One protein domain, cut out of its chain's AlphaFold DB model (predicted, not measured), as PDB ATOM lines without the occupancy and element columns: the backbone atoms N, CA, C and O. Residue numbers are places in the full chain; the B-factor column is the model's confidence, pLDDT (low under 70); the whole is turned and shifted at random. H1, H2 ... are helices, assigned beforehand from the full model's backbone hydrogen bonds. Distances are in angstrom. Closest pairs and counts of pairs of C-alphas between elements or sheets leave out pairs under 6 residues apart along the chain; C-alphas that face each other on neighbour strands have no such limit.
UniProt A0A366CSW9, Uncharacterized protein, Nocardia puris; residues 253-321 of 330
ATOM      1  N   TRP A 253     354.854 452.149 453.295       96.06
ATOM      2  CA  TRP A 253     353.898 451.535 452.367       96.06
ATOM      3  C   TRP A 253     354.189 450.053 452.091       96.06
ATOM      4  O   TRP A 253     353.248 449.262 452.161       96.06
ATOM      5  N   PRO A 254     355.439 449.622 451.821       96.69
ATOM      6  CA  PRO A 254     355.704 448.212 451.551       96.69
ATOM      7  C   PRO A 254     355.328 447.290 452.714       96.69
ATOM      8  O   PRO A 254     354.696 446.258 452.505       96.69
ATOM      9  N   GLN A 255     355.655 447.696 453.942       96.56
ATOM     10  CA  GLN A 255     355.338 446.952 455.159       96.56
ATOM     11  C   GLN A 255     353.829 446.932 455.416       96.56
ATOM     12  O   GLN A 255     353.298 445.903 455.830       96.56
ATOM     13  N   LEU A 256     353.127 448.036 455.129       96.19
ATOM     14  CA  LEU A 256     351.667 448.076 455.185       96.19
ATOM     15  C   LEU A 256     351.055 447.063 454.217       96.19
ATOM     16  O   LEU A 256     350.159 446.327 454.610       96.19
ATOM     17  N   VAL A 257     351.534 447.011 452.970       97.25
ATOM     18  CA  VAL A 257     351.022 446.072 451.962       97.25
ATOM     19  C   VAL A 257     351.262 444.624 452.393       97.25
ATOM     20  O   VAL A 257     350.348 443.808 452.293       97.25
ATOM     21  N   ASP A 258     352.444 444.309 452.922       96.69
ATOM     22  CA  ASP A 258     352.759 442.970 453.431       96.69
ATOM     23  C   ASP A 258     351.826 442.570 454.584       96.69
ATOM     24  O   ASP A 258     351.223 441.494 454.555       96.69
ATOM     25  N   ALA A 259     351.640 443.464 455.561       94.56
ATOM     26  CA  ALA A 259     350.717 443.249 456.671       94.56
ATOM     27  C   ALA A 259     349.264 443.121 456.190       94.56
ATOM     28  O   ALA A 259     348.519 442.277 456.685       94.56
ATOM     29  N   PHE A 260     348.856 443.936 455.215       94.75
ATOM     30  CA  PHE A 260     347.509 443.922 454.658       94.75
ATOM     31  C   PHE A 260     347.209 442.618 453.925       94.75
ATOM     32  O   PHE A 260     346.118 442.081 454.077       94.75
ATOM     33  N   VAL A 261     348.148 442.074 453.149       94.81
ATOM     34  CA  VAL A 261     347.946 440.802 452.437       94.81
ATOM     35  C   VAL A 261     347.917 439.624 453.416       94.81
ATOM     36  O   VAL A 261     347.060 438.757 453.280       94.81
ATOM     37  N   ALA A 262     348.763 439.629 454.450       92.94
ATOM     38  CA  ALA A 262     348.828 438.560 455.455       92.94
ATOM     39  C   ALA A 262     347.678 438.568 456.486       92.94
ATOM     40  O   ALA A 262     347.561 437.653 457.299       92.94
ATOM     41  N   LYS A 263     346.850 439.614 456.492       89.75
ATOM     42  CA  LYS A 263     345.778 439.825 457.468       89.75
ATOM     43  C   LYS A 263     344.692 438.741 457.386       89.75
ATOM     44  O   LYS A 263     344.121 438.512 456.320       89.75
ATOM     45  N   GLU A 264     344.356 438.143 458.534       87.12
ATOM     46  CA  GLU A 264     343.370 437.048 458.657       87.12
ATOM     47  C   GLU A 264     341.908 437.516 458.796       87.12
ATOM     48  O   GLU A 264     340.977 436.779 458.462       87.12
ATOM     49  N   TYR A 265     341.694 438.735 459.294       85.62
ATOM     50  CA  TYR A 265     340.370 439.301 459.576       85.62
ATOM     51  C   TYR A 265     340.051 440.471 458.644       85.62
ATOM     52  O   TYR A 265     340.956 441.126 458.124       85.62
ATOM     53  N   GLY A 266     338.763 440.730 458.421       85.81
ATOM     54  CA  GLY A 266     338.307 441.860 457.612       85.81
ATOM     55  C   GLY A 266     338.544 443.217 458.282       85.81
ATOM     56  O   GLY A 266     339.119 443.286 459.363       85.81
ATOM     57  N   GLY A 267     338.189 444.322 457.621       84.94
ATOM     58  CA  GLY A 267     337.968 445.642 458.247       84.94
ATOM     59  C   GLY A 267     339.083 446.233 459.144       84.94
ATOM     60  O   GLY A 267     340.270 446.083 458.870       84.94
ATOM     61  N   SER A 268     338.724 446.941 460.221       82.44
ATOM     62  CA  SER A 268     339.670 447.480 461.222       82.44
ATOM     63  C   SER A 268     339.423 446.852 462.590       82.44
ATOM     64  O   SER A 268     338.287 446.767 463.043       82.44
ATOM     65  N   THR A 269     340.484 446.460 463.291       78.94
ATOM     66  CA  THR A 269     340.403 445.932 464.665       78.94
ATOM     67  C   THR A 269     340.603 447.008 465.734       78.94
ATOM     68  O   THR A 269     340.512 446.716 466.926       78.94
ATOM     69  N   SER A 270     340.867 448.258 465.342       81.62
ATOM     70  CA  SER A 270     341.133 449.356 466.271       81.62
ATOM     71  C   SER A 270     339.851 449.802 466.989       81.62
ATOM     72  O   SER A 270     338.929 450.297 466.337       81.62
ATOM     73  N   PRO A 271     339.779 449.744 468.336       78.81
ATOM     74  CA  PRO A 271     338.609 450.226 469.077       78.81
ATOM     75  C   PRO A 271     338.315 451.717 468.870       78.81
ATOM     76  O   PRO A 271     337.177 452.151 469.045       78.81
ATOM     77  N   ALA A 272     339.322 452.511 468.484       80.06
ATOM     78  CA  ALA A 272     339.137 453.925 468.161       80.06
ATOM     79  C   ALA A 272     338.291 454.131 466.889       80.06
ATOM     80  O   ALA A 272     337.636 455.166 466.758       80.06
ATOM     81  N   ASP A 273     338.262 453.143 465.990       80.25
ATOM     82  CA  ASP A 273     337.484 453.201 464.752       80.25
ATOM     83  C   ASP A 273     336.023 452.795 464.968       80.25
ATOM     84  O   ASP A 273     335.163 453.229 464.208       80.25
ATOM     85  N   ALA A 274     335.697 452.067 466.042       80.50
ATOM     86  CA  ALA A 274     334.345 451.568 466.309       80.50
ATOM     87  C   ALA A 274     333.269 452.670 466.342       80.50
ATOM     88  O   ALA A 274     332.152 452.470 465.872       80.50
ATOM     89  N   ALA A 275     333.601 453.846 466.883       79.44
ATOM     90  CA  ALA A 275     332.668 454.970 466.963       79.44
ATOM     91  C   ALA A 275     332.570 455.775 465.656       79.44
ATOM     92  O   ALA A 275     331.565 456.443 465.423       79.44
ATOM     93  N   ARG A 276     333.622 455.759 464.829       77.69
ATOM     94  CA  ARG A 276     333.744 456.620 463.643       77.69
ATOM     95  C   ARG A 276     333.416 455.886 462.341       77.69
ATOM     96  O   ARG A 276     332.905 456.508 461.417       77.69
ATOM     97  N   TYR A 277     333.688 454.586 462.303       82.31
ATOM     98  CA  TYR A 277     333.545 453.687 461.161       82.31
ATOM     99  C   TYR A 277     332.994 452.331 461.641       82.31
ATOM    100  O   TYR A 277     333.705 451.323 461.619       82.31
ATOM    101  N   PRO A 278     331.739 452.296 462.130       81.62
ATOM    102  CA  PRO A 278     331.183 451.115 462.787       81.62
ATOM    103  C   PRO A 278     331.151 449.881 461.878       81.62
ATOM    104  O   PRO A 278     331.400 448.782 462.364       81.62
ATOM    105  N   ASP A 279     330.915 450.055 460.574       82.62
ATOM    106  CA  ASP A 279     330.856 448.945 459.615       82.62
ATOM    107  C   ASP A 279     332.236 448.305 459.409       82.62
ATOM    108  O   ASP A 279     332.397 447.099 459.578       82.62
ATOM    109  N   ILE A 280     333.263 449.131 459.182       78.94
ATOM    110  CA  ILE A 280     334.654 448.676 459.040       78.94
ATOM    111  C   ILE A 280     335.125 447.978 460.324       78.94
ATOM    112  O   ILE A 280     335.825 446.969 460.262       78.94
ATOM    113  N   TYR A 281     334.734 448.474 461.499       82.38
ATOM    114  CA  TYR A 281     335.065 447.815 462.763       82.38
ATOM    115  C   TYR A 281     334.312 446.488 462.959       82.38
ATOM    116  O   TYR A 281     334.882 445.504 463.431       82.38
ATOM    117  N   ALA A 282     333.034 446.430 462.575       80.06
ATOM    118  CA  ALA A 282     332.232 445.210 462.649       80.06
ATOM    119  C   ALA A 282     332.741 444.112 461.699       80.06
ATOM    120  O   ALA A 282     332.618 442.926 462.013       80.06
ATOM    121  N   ASP A 283     333.336 444.486 460.569       78.19
ATOM    122  CA  ASP A 283     334.022 443.550 459.675       78.19
ATOM    123  C   ASP A 283     335.417 443.166 460.194       78.19
ATOM    124  O   ASP A 283     335.871 442.046 459.964       78.19
ATOM    125  N   GLY A 284     336.017 444.035 461.016       74.25
ATOM    126  CA  GLY A 284     337.225 443.821 461.825       74.25
ATOM    127  C   GLY A 284     337.274 442.520 462.623       74.25
ATOM    128  O   GLY A 284     338.342 441.972 462.879       74.25
ATOM    129  N   VAL A 285     336.108 442.024 463.040       75.75
ATOM    130  CA  VAL A 285     335.967 440.838 463.898       75.75
ATOM    131  C   VAL A 285     335.533 439.582 463.139       75.75
ATOM    132  O   VAL A 285     335.356 438.524 463.747       75.75
ATOM    133  N   LYS A 286     335.348 439.674 461.816       81.69
ATOM    134  CA  LYS A 286     334.958 438.546 460.965       81.69
ATOM    135  C   LYS A 286     336.185 437.992 460.240       81.69
ATOM    136  O   LYS A 286     337.044 438.777 459.833       81.69
ATOM    137  N   PRO A 287     336.281 436.662 460.047       84.25
ATOM    138  CA  PRO A 287     337.262 436.097 459.131       84.25
ATOM    139  C   PRO A 287     337.161 436.800 457.784       84.25
ATOM    140  O   PRO A 287     336.054 437.027 457.286       84.25
ATOM    141  N   ARG A 288     338.310 437.171 457.230       85.75
ATOM    142  CA  ARG A 288     338.375 437.929 455.990       85.75
ATOM    143  C   ARG A 288     337.707 437.156 454.857       85.75
ATOM    144  O   ARG A 288     337.892 435.943 454.725       85.75
ATOM    145  N   GLU A 289     336.942 437.859 454.031       78.31
ATOM    146  CA  GLU A 289     336.460 437.276 452.783       78.31
ATOM    147  C   GLU A 289     337.644 436.890 451.889       78.31
ATOM    148  O   GLU A 289     338.752 437.417 452.013       78.31
ATOM    149  N   LYS A 290     337.420 435.945 450.972       84.06
ATOM    150  CA  LYS A 290     338.454 435.549 450.016       84.06
ATOM    151  C   LYS A 290     338.924 436.785 449.242       84.06
ATOM    152  O   LYS A 290     338.089 437.534 448.738       84.06
ATOM    153  N   LEU A 291     340.244 436.940 449.110       85.38
ATOM    154  CA  LEU A 291     340.836 438.022 448.327       85.38
ATOM    155  C   LEU A 291     340.222 438.082 446.915       85.38
ATOM    156  O   LEU A 291     339.934 437.033 446.320       85.38
ATOM    157  N   PRO A 292     340.055 439.290 446.347       89.88
ATOM    158  CA  PRO A 292     339.429 439.475 445.041       89.88
ATOM    159  C   PRO A 292     340.288 438.907 443.901       89.88
ATOM    160  O   PRO A 292     339.763 438.578 442.839       89.88
ATOM    161  N   ILE A 293     341.594 438.767 444.140       95.00
ATOM    162  CA  ILE A 293     342.613 438.191 443.257       95.00
ATOM    163  C   ILE A 293     343.663 437.450 444.114       95.00
ATOM    164  O   ILE A 293     343.664 437.629 445.334       95.00
ATOM    165  N   PRO A 294     344.541 436.611 443.532       96.00
ATOM    166  CA  PRO A 294     345.594 435.920 444.280       96.00
ATOM    167  C   PRO A 294     346.510 436.868 445.071       96.00
ATOM    168  O   PRO A 294     346.842 437.954 444.603       96.00
ATOM    169  N   ASP A 295     346.976 436.420 446.237       94.19
ATOM    170  CA  ASP A 295     347.775 437.187 447.206       94.19
ATOM    171  C   ASP A 295     349.016 437.841 446.576       94.19
ATOM    172  O   ASP A 295     349.292 439.022 446.791       94.19
ATOM    173  N   GLU A 296     349.754 437.083 445.759       96.38
ATOM    174  CA  GLU A 296     350.957 437.561 445.068       96.38
ATOM    175  C   GLU A 296     350.630 438.672 444.059       96.38
ATOM    176  O   GLU A 296     351.356 439.661 443.966       96.38
ATOM    177  N   GLU A 297     349.508 438.542 443.347       97.31
ATOM    178  CA  GLU A 297     349.042 439.526 442.370       97.31
ATOM    179  C   GLU A 297     348.555 440.805 443.064       97.31
ATOM    180  O   GLU A 297     348.925 441.908 442.657       97.31
ATOM    181  N   LEU A 298     347.808 440.663 444.166       97.06
ATOM    182  CA  LEU A 298     347.360 441.775 445.006       97.06
ATOM    183  C   LEU A 298     348.547 442.568 445.554       97.06
ATOM    184  O   LEU A 298     348.615 443.789 445.401       97.06
ATOM    185  N   ARG A 299     349.515 441.859 446.141       97.81
ATOM    186  CA  ARG A 299     350.746 442.443 446.670       97.81
ATOM    187  C   ARG A 299     351.526 443.176 445.581       97.81
ATOM    188  O   ARG A 299     351.916 444.328 445.768       97.81
ATOM    189  N   ALA A 300     351.759 442.521 444.444       98.06
ATOM    190  CA  ALA A 300     352.508 443.105 443.338       98.06
ATOM    191  C   ALA A 300     351.819 444.360 442.783       98.06
ATOM    192  O   ALA A 300     352.497 445.358 442.534       98.06
ATOM    193  N   GLY A 301     350.491 444.340 442.640       97.62
ATOM    194  CA  GLY A 301     349.702 445.491 442.200       97.62
ATOM    195  C   GLY A 301     349.831 446.683 443.149       97.62
ATOM    196  O   GLY A 301     350.211 447.775 442.719       97.62
ATOM    197  N   LEU A 302     349.613 446.462 444.450       97.88
ATOM    198  CA  LEU A 302     349.669 447.519 445.466       97.88
ATOM    199  C   LEU A 302     351.070 448.134 445.612       97.88
ATOM    200  O   LEU A 302     351.196 449.334 445.861       97.88
ATOM    201  N   LEU A 303     352.133 447.343 445.437       97.88
ATOM    202  CA  LEU A 303     353.514 447.836 445.488       97.88
ATOM    203  C   LEU A 303     353.931 448.572 444.213       97.88
ATOM    204  O   LEU A 303     354.635 449.577 444.287       97.88
ATOM    205  N   LYS A 304     353.531 448.066 443.042       96.75
ATOM    206  CA  LYS A 304     353.951 448.623 441.751       96.75
ATOM    207  C   LYS A 304     353.205 449.914 441.422       96.75
ATOM    208  O   LYS A 304     353.807 450.862 440.921       96.75
ATOM    209  N   GLY A 305     351.905 449.946 441.682       95.12
ATOM    210  CA  GLY A 305     351.055 451.061 441.300       95.12
ATOM    211  C   GLY A 305     349.579 450.709 441.399       95.12
ATOM    212  O   GLY A 305     349.053 450.121 440.453       95.12
ATOM    213  N   PRO A 306     348.906 451.089 442.500       96.69
ATOM    214  CA  PRO A 306     347.470 450.887 442.653       96.69
ATOM    215  C   PRO A 306     346.633 451.435 441.493       96.69
ATOM    216  O   PRO A 306     345.635 450.840 441.123       96.69
ATOM    217  N   ASP A 307     347.059 452.516 440.851       96.56
ATOM    218  CA  ASP A 307     346.405 453.095 439.673       96.56
ATOM    219  C   ASP A 307     346.384 452.195 438.423       96.56
ATOM    220  O   ASP A 307     345.618 452.454 437.498       96.56
ATOM    221  N   HIS A 308     347.190 451.133 438.381       95.06
ATOM    222  CA  HIS A 308     347.141 450.122 437.321       95.06
ATOM    223  C   HIS A 308     346.214 448.944 437.646       95.06
ATOM    224  O   HIS A 308     346.071 448.035 436.827       95.06
ATOM    225  N   MET A 309     345.619 448.924 438.837       96.94
ATOM    226  CA  MET A 309     344.715 447.868 439.279       96.94
ATOM    227  C   MET A 309     343.271 448.188 438.882       96.94
ATOM    228  O   MET A 309     342.906 449.345 438.674       96.94
ATOM    229  N   ASP A 310     342.424 447.157 438.794       96.31
ATOM    230  CA  ASP A 310     340.982 447.358 438.623       96.31
ATOM    231  C   ASP A 310     340.430 448.133 439.840       96.31
ATOM    232  O   ASP A 310     340.630 447.683 440.975       96.31
ATOM    233  N   PRO A 311     339.718 449.263 439.644       96.62
ATOM    234  CA  PRO A 311     339.120 450.020 440.739       96.62
ATOM    235  C   PRO A 311     338.258 449.181 441.686       96.62
ATOM    236  O   PRO A 311     338.240 449.461 442.877       96.62
ATOM    237  N   LYS A 312     337.623 448.100 441.214       96.25
ATOM    238  CA  LYS A 312     336.849 447.187 442.074       96.25
ATOM    239  C   LYS A 312     337.718 446.410 443.059       96.25
ATOM    240  O   LYS A 312     337.281 446.128 444.171       96.25
ATOM    241  N   VAL A 313     338.940 446.050 442.661       96.94
ATOM    242  CA  VAL A 313     339.912 445.416 443.565       96.94
ATOM    243  C   VAL A 313     340.353 446.422 444.627       96.94
ATOM    244  O   VAL A 313     340.471 446.061 445.796       96.94
ATOM    245  N   LEU A 314     340.548 447.685 444.246       97.62
ATOM    246  CA  LEU A 314     340.905 448.754 445.183       97.62
ATOM    247  C   LEU A 314     339.754 449.099 446.137       97.62
ATOM    248  O   LEU A 314     339.999 449.238 447.330       97.62
ATOM    249  N   ASP A 315     338.514 449.168 445.643       95.31
ATOM    250  CA  ASP A 315     337.304 449.333 446.462       95.31
ATOM    251  C   ASP A 315     337.226 448.232 447.521       95.31
ATOM    252  O   ASP A 315     337.028 448.512 448.702       95.31
ATOM    253  N   TRP A 316     337.463 446.980 447.114       94.62
ATOM    254  CA  TRP A 316     337.538 445.868 448.054       94.62
ATOM    255  C   TRP A 316     338.645 446.083 449.093       94.62
ATOM    256  O   TRP A 316     338.399 445.908 450.281       94.62
ATOM    257  N   CYS A 317     339.843 446.527 448.689       95.50
ATOM    258  CA  CYS A 317     340.940 446.764 449.635       95.50
ATOM    259  C   CYS A 317     340.612 447.850 450.668       95.50
ATOM    260  O   CYS A 317     341.003 447.746 451.833       95.50
ATOM    261  N   ILE A 318     339.919 448.905 450.236       93.38
ATOM    262  CA  ILE A 318     339.531 450.031 451.086       93.38
ATOM    263  C   ILE A 318     338.422 449.617 452.048       93.38
ATOM    264  O   ILE A 318     338.545 449.882 453.245       93.38
ATOM    265  N   GLY A 319     337.402 448.907 451.557       90.06
ATOM    266  CA  GLY A 319     336.360 448.312 452.397       90.06
ATOM    267  C   GLY A 319     336.933 447.329 453.419       90.06
ATOM    268  O   GLY A 319     336.520 447.314 454.576       90.06
ATOM    269  N   ASP A 320     337.972 446.590 453.034       91.38
ATOM    270  CA  ASP A 320     338.691 445.665 453.908       91.38
ATOM    271  C   ASP A 320     339.722 446.344 454.838       91.38
ATOM    272  O   ASP A 320     340.444 445.704 455.611       91.38
ATOM    273  N   GLY A 321     339.765 447.673 454.816       90.69
ATOM    274  CA  GLY A 321     340.391 448.462 455.861       90.69
ATOM    275  C   GLY A 321     341.860 448.819 455.640       90.69
ATOM    276  O   GLY A 321     342.497 449.268 456.593       90.69
TER     277      GLY A 321
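What this domain is: This is residues 253 to 321 of the 330 residues of an uncharacterized protein of Nocardia puris (UniProt A0A366CSW9). Two helices lying side by side, H1 and H3, make one end of an elongated body, and the short helix H2 with its loops makes the other. H4 runs between these two ends, while two long links lead out from H1 to H2 and back from H2 to H3. The printed part has 69 residues with four named helices, in the order H1, H2, H3, H4, and no named strand; the class is all helix. It is compact, with a radius of gyration of the C-alphas of 12.1 A, and spans 33 by 21 by 20 A.

Where its parts are: Find C-alpha 253 at (353.898, 451.535, 452.367); from there H1, residues 253 to 262, runs 14.3 A. Read on to C-alpha 278 at (331.183, 451.115, 462.787), where H2, residues 278 to 283, begins. H3, residues 295 to 304, runs 14.1 A. H4, residues 311 to 319, runs 12.1 A and ends with C-alpha 319 at (336.360, 448.312, 452.397).

How they stand to each other: Look first at H1 and H3, which touch: their closest C-alphas, those of Val 261 and Asp 295, are 6.4 A apart. They run opposite ways at a shallow tilt of 13 degrees. H3 and H4 are near each other, their closest C-alphas 8.4 A apart. H2 and H4 are close but not clearly touching, with the C-alphas of Ile 280 and Gly 319 closest at 6.9 A; their lines are about perpendicular at 77 degrees. H1 and H4 are apart. In H1, H2, H3 and H4 every O i to N i+4 pair is within hydrogen-bond range.

The domain as a whole: The C-alphas farthest apart, those of Ala 275 and Lys 304, are 33.6 A apart. The printed part has no cut. The links from H1 to H2, 15 residues, and from H2 to H3, 11 residues, are long; that from H3 to H4 is short. The mean pLDDT of the printed part is 89.7, and no printed residue is under 70.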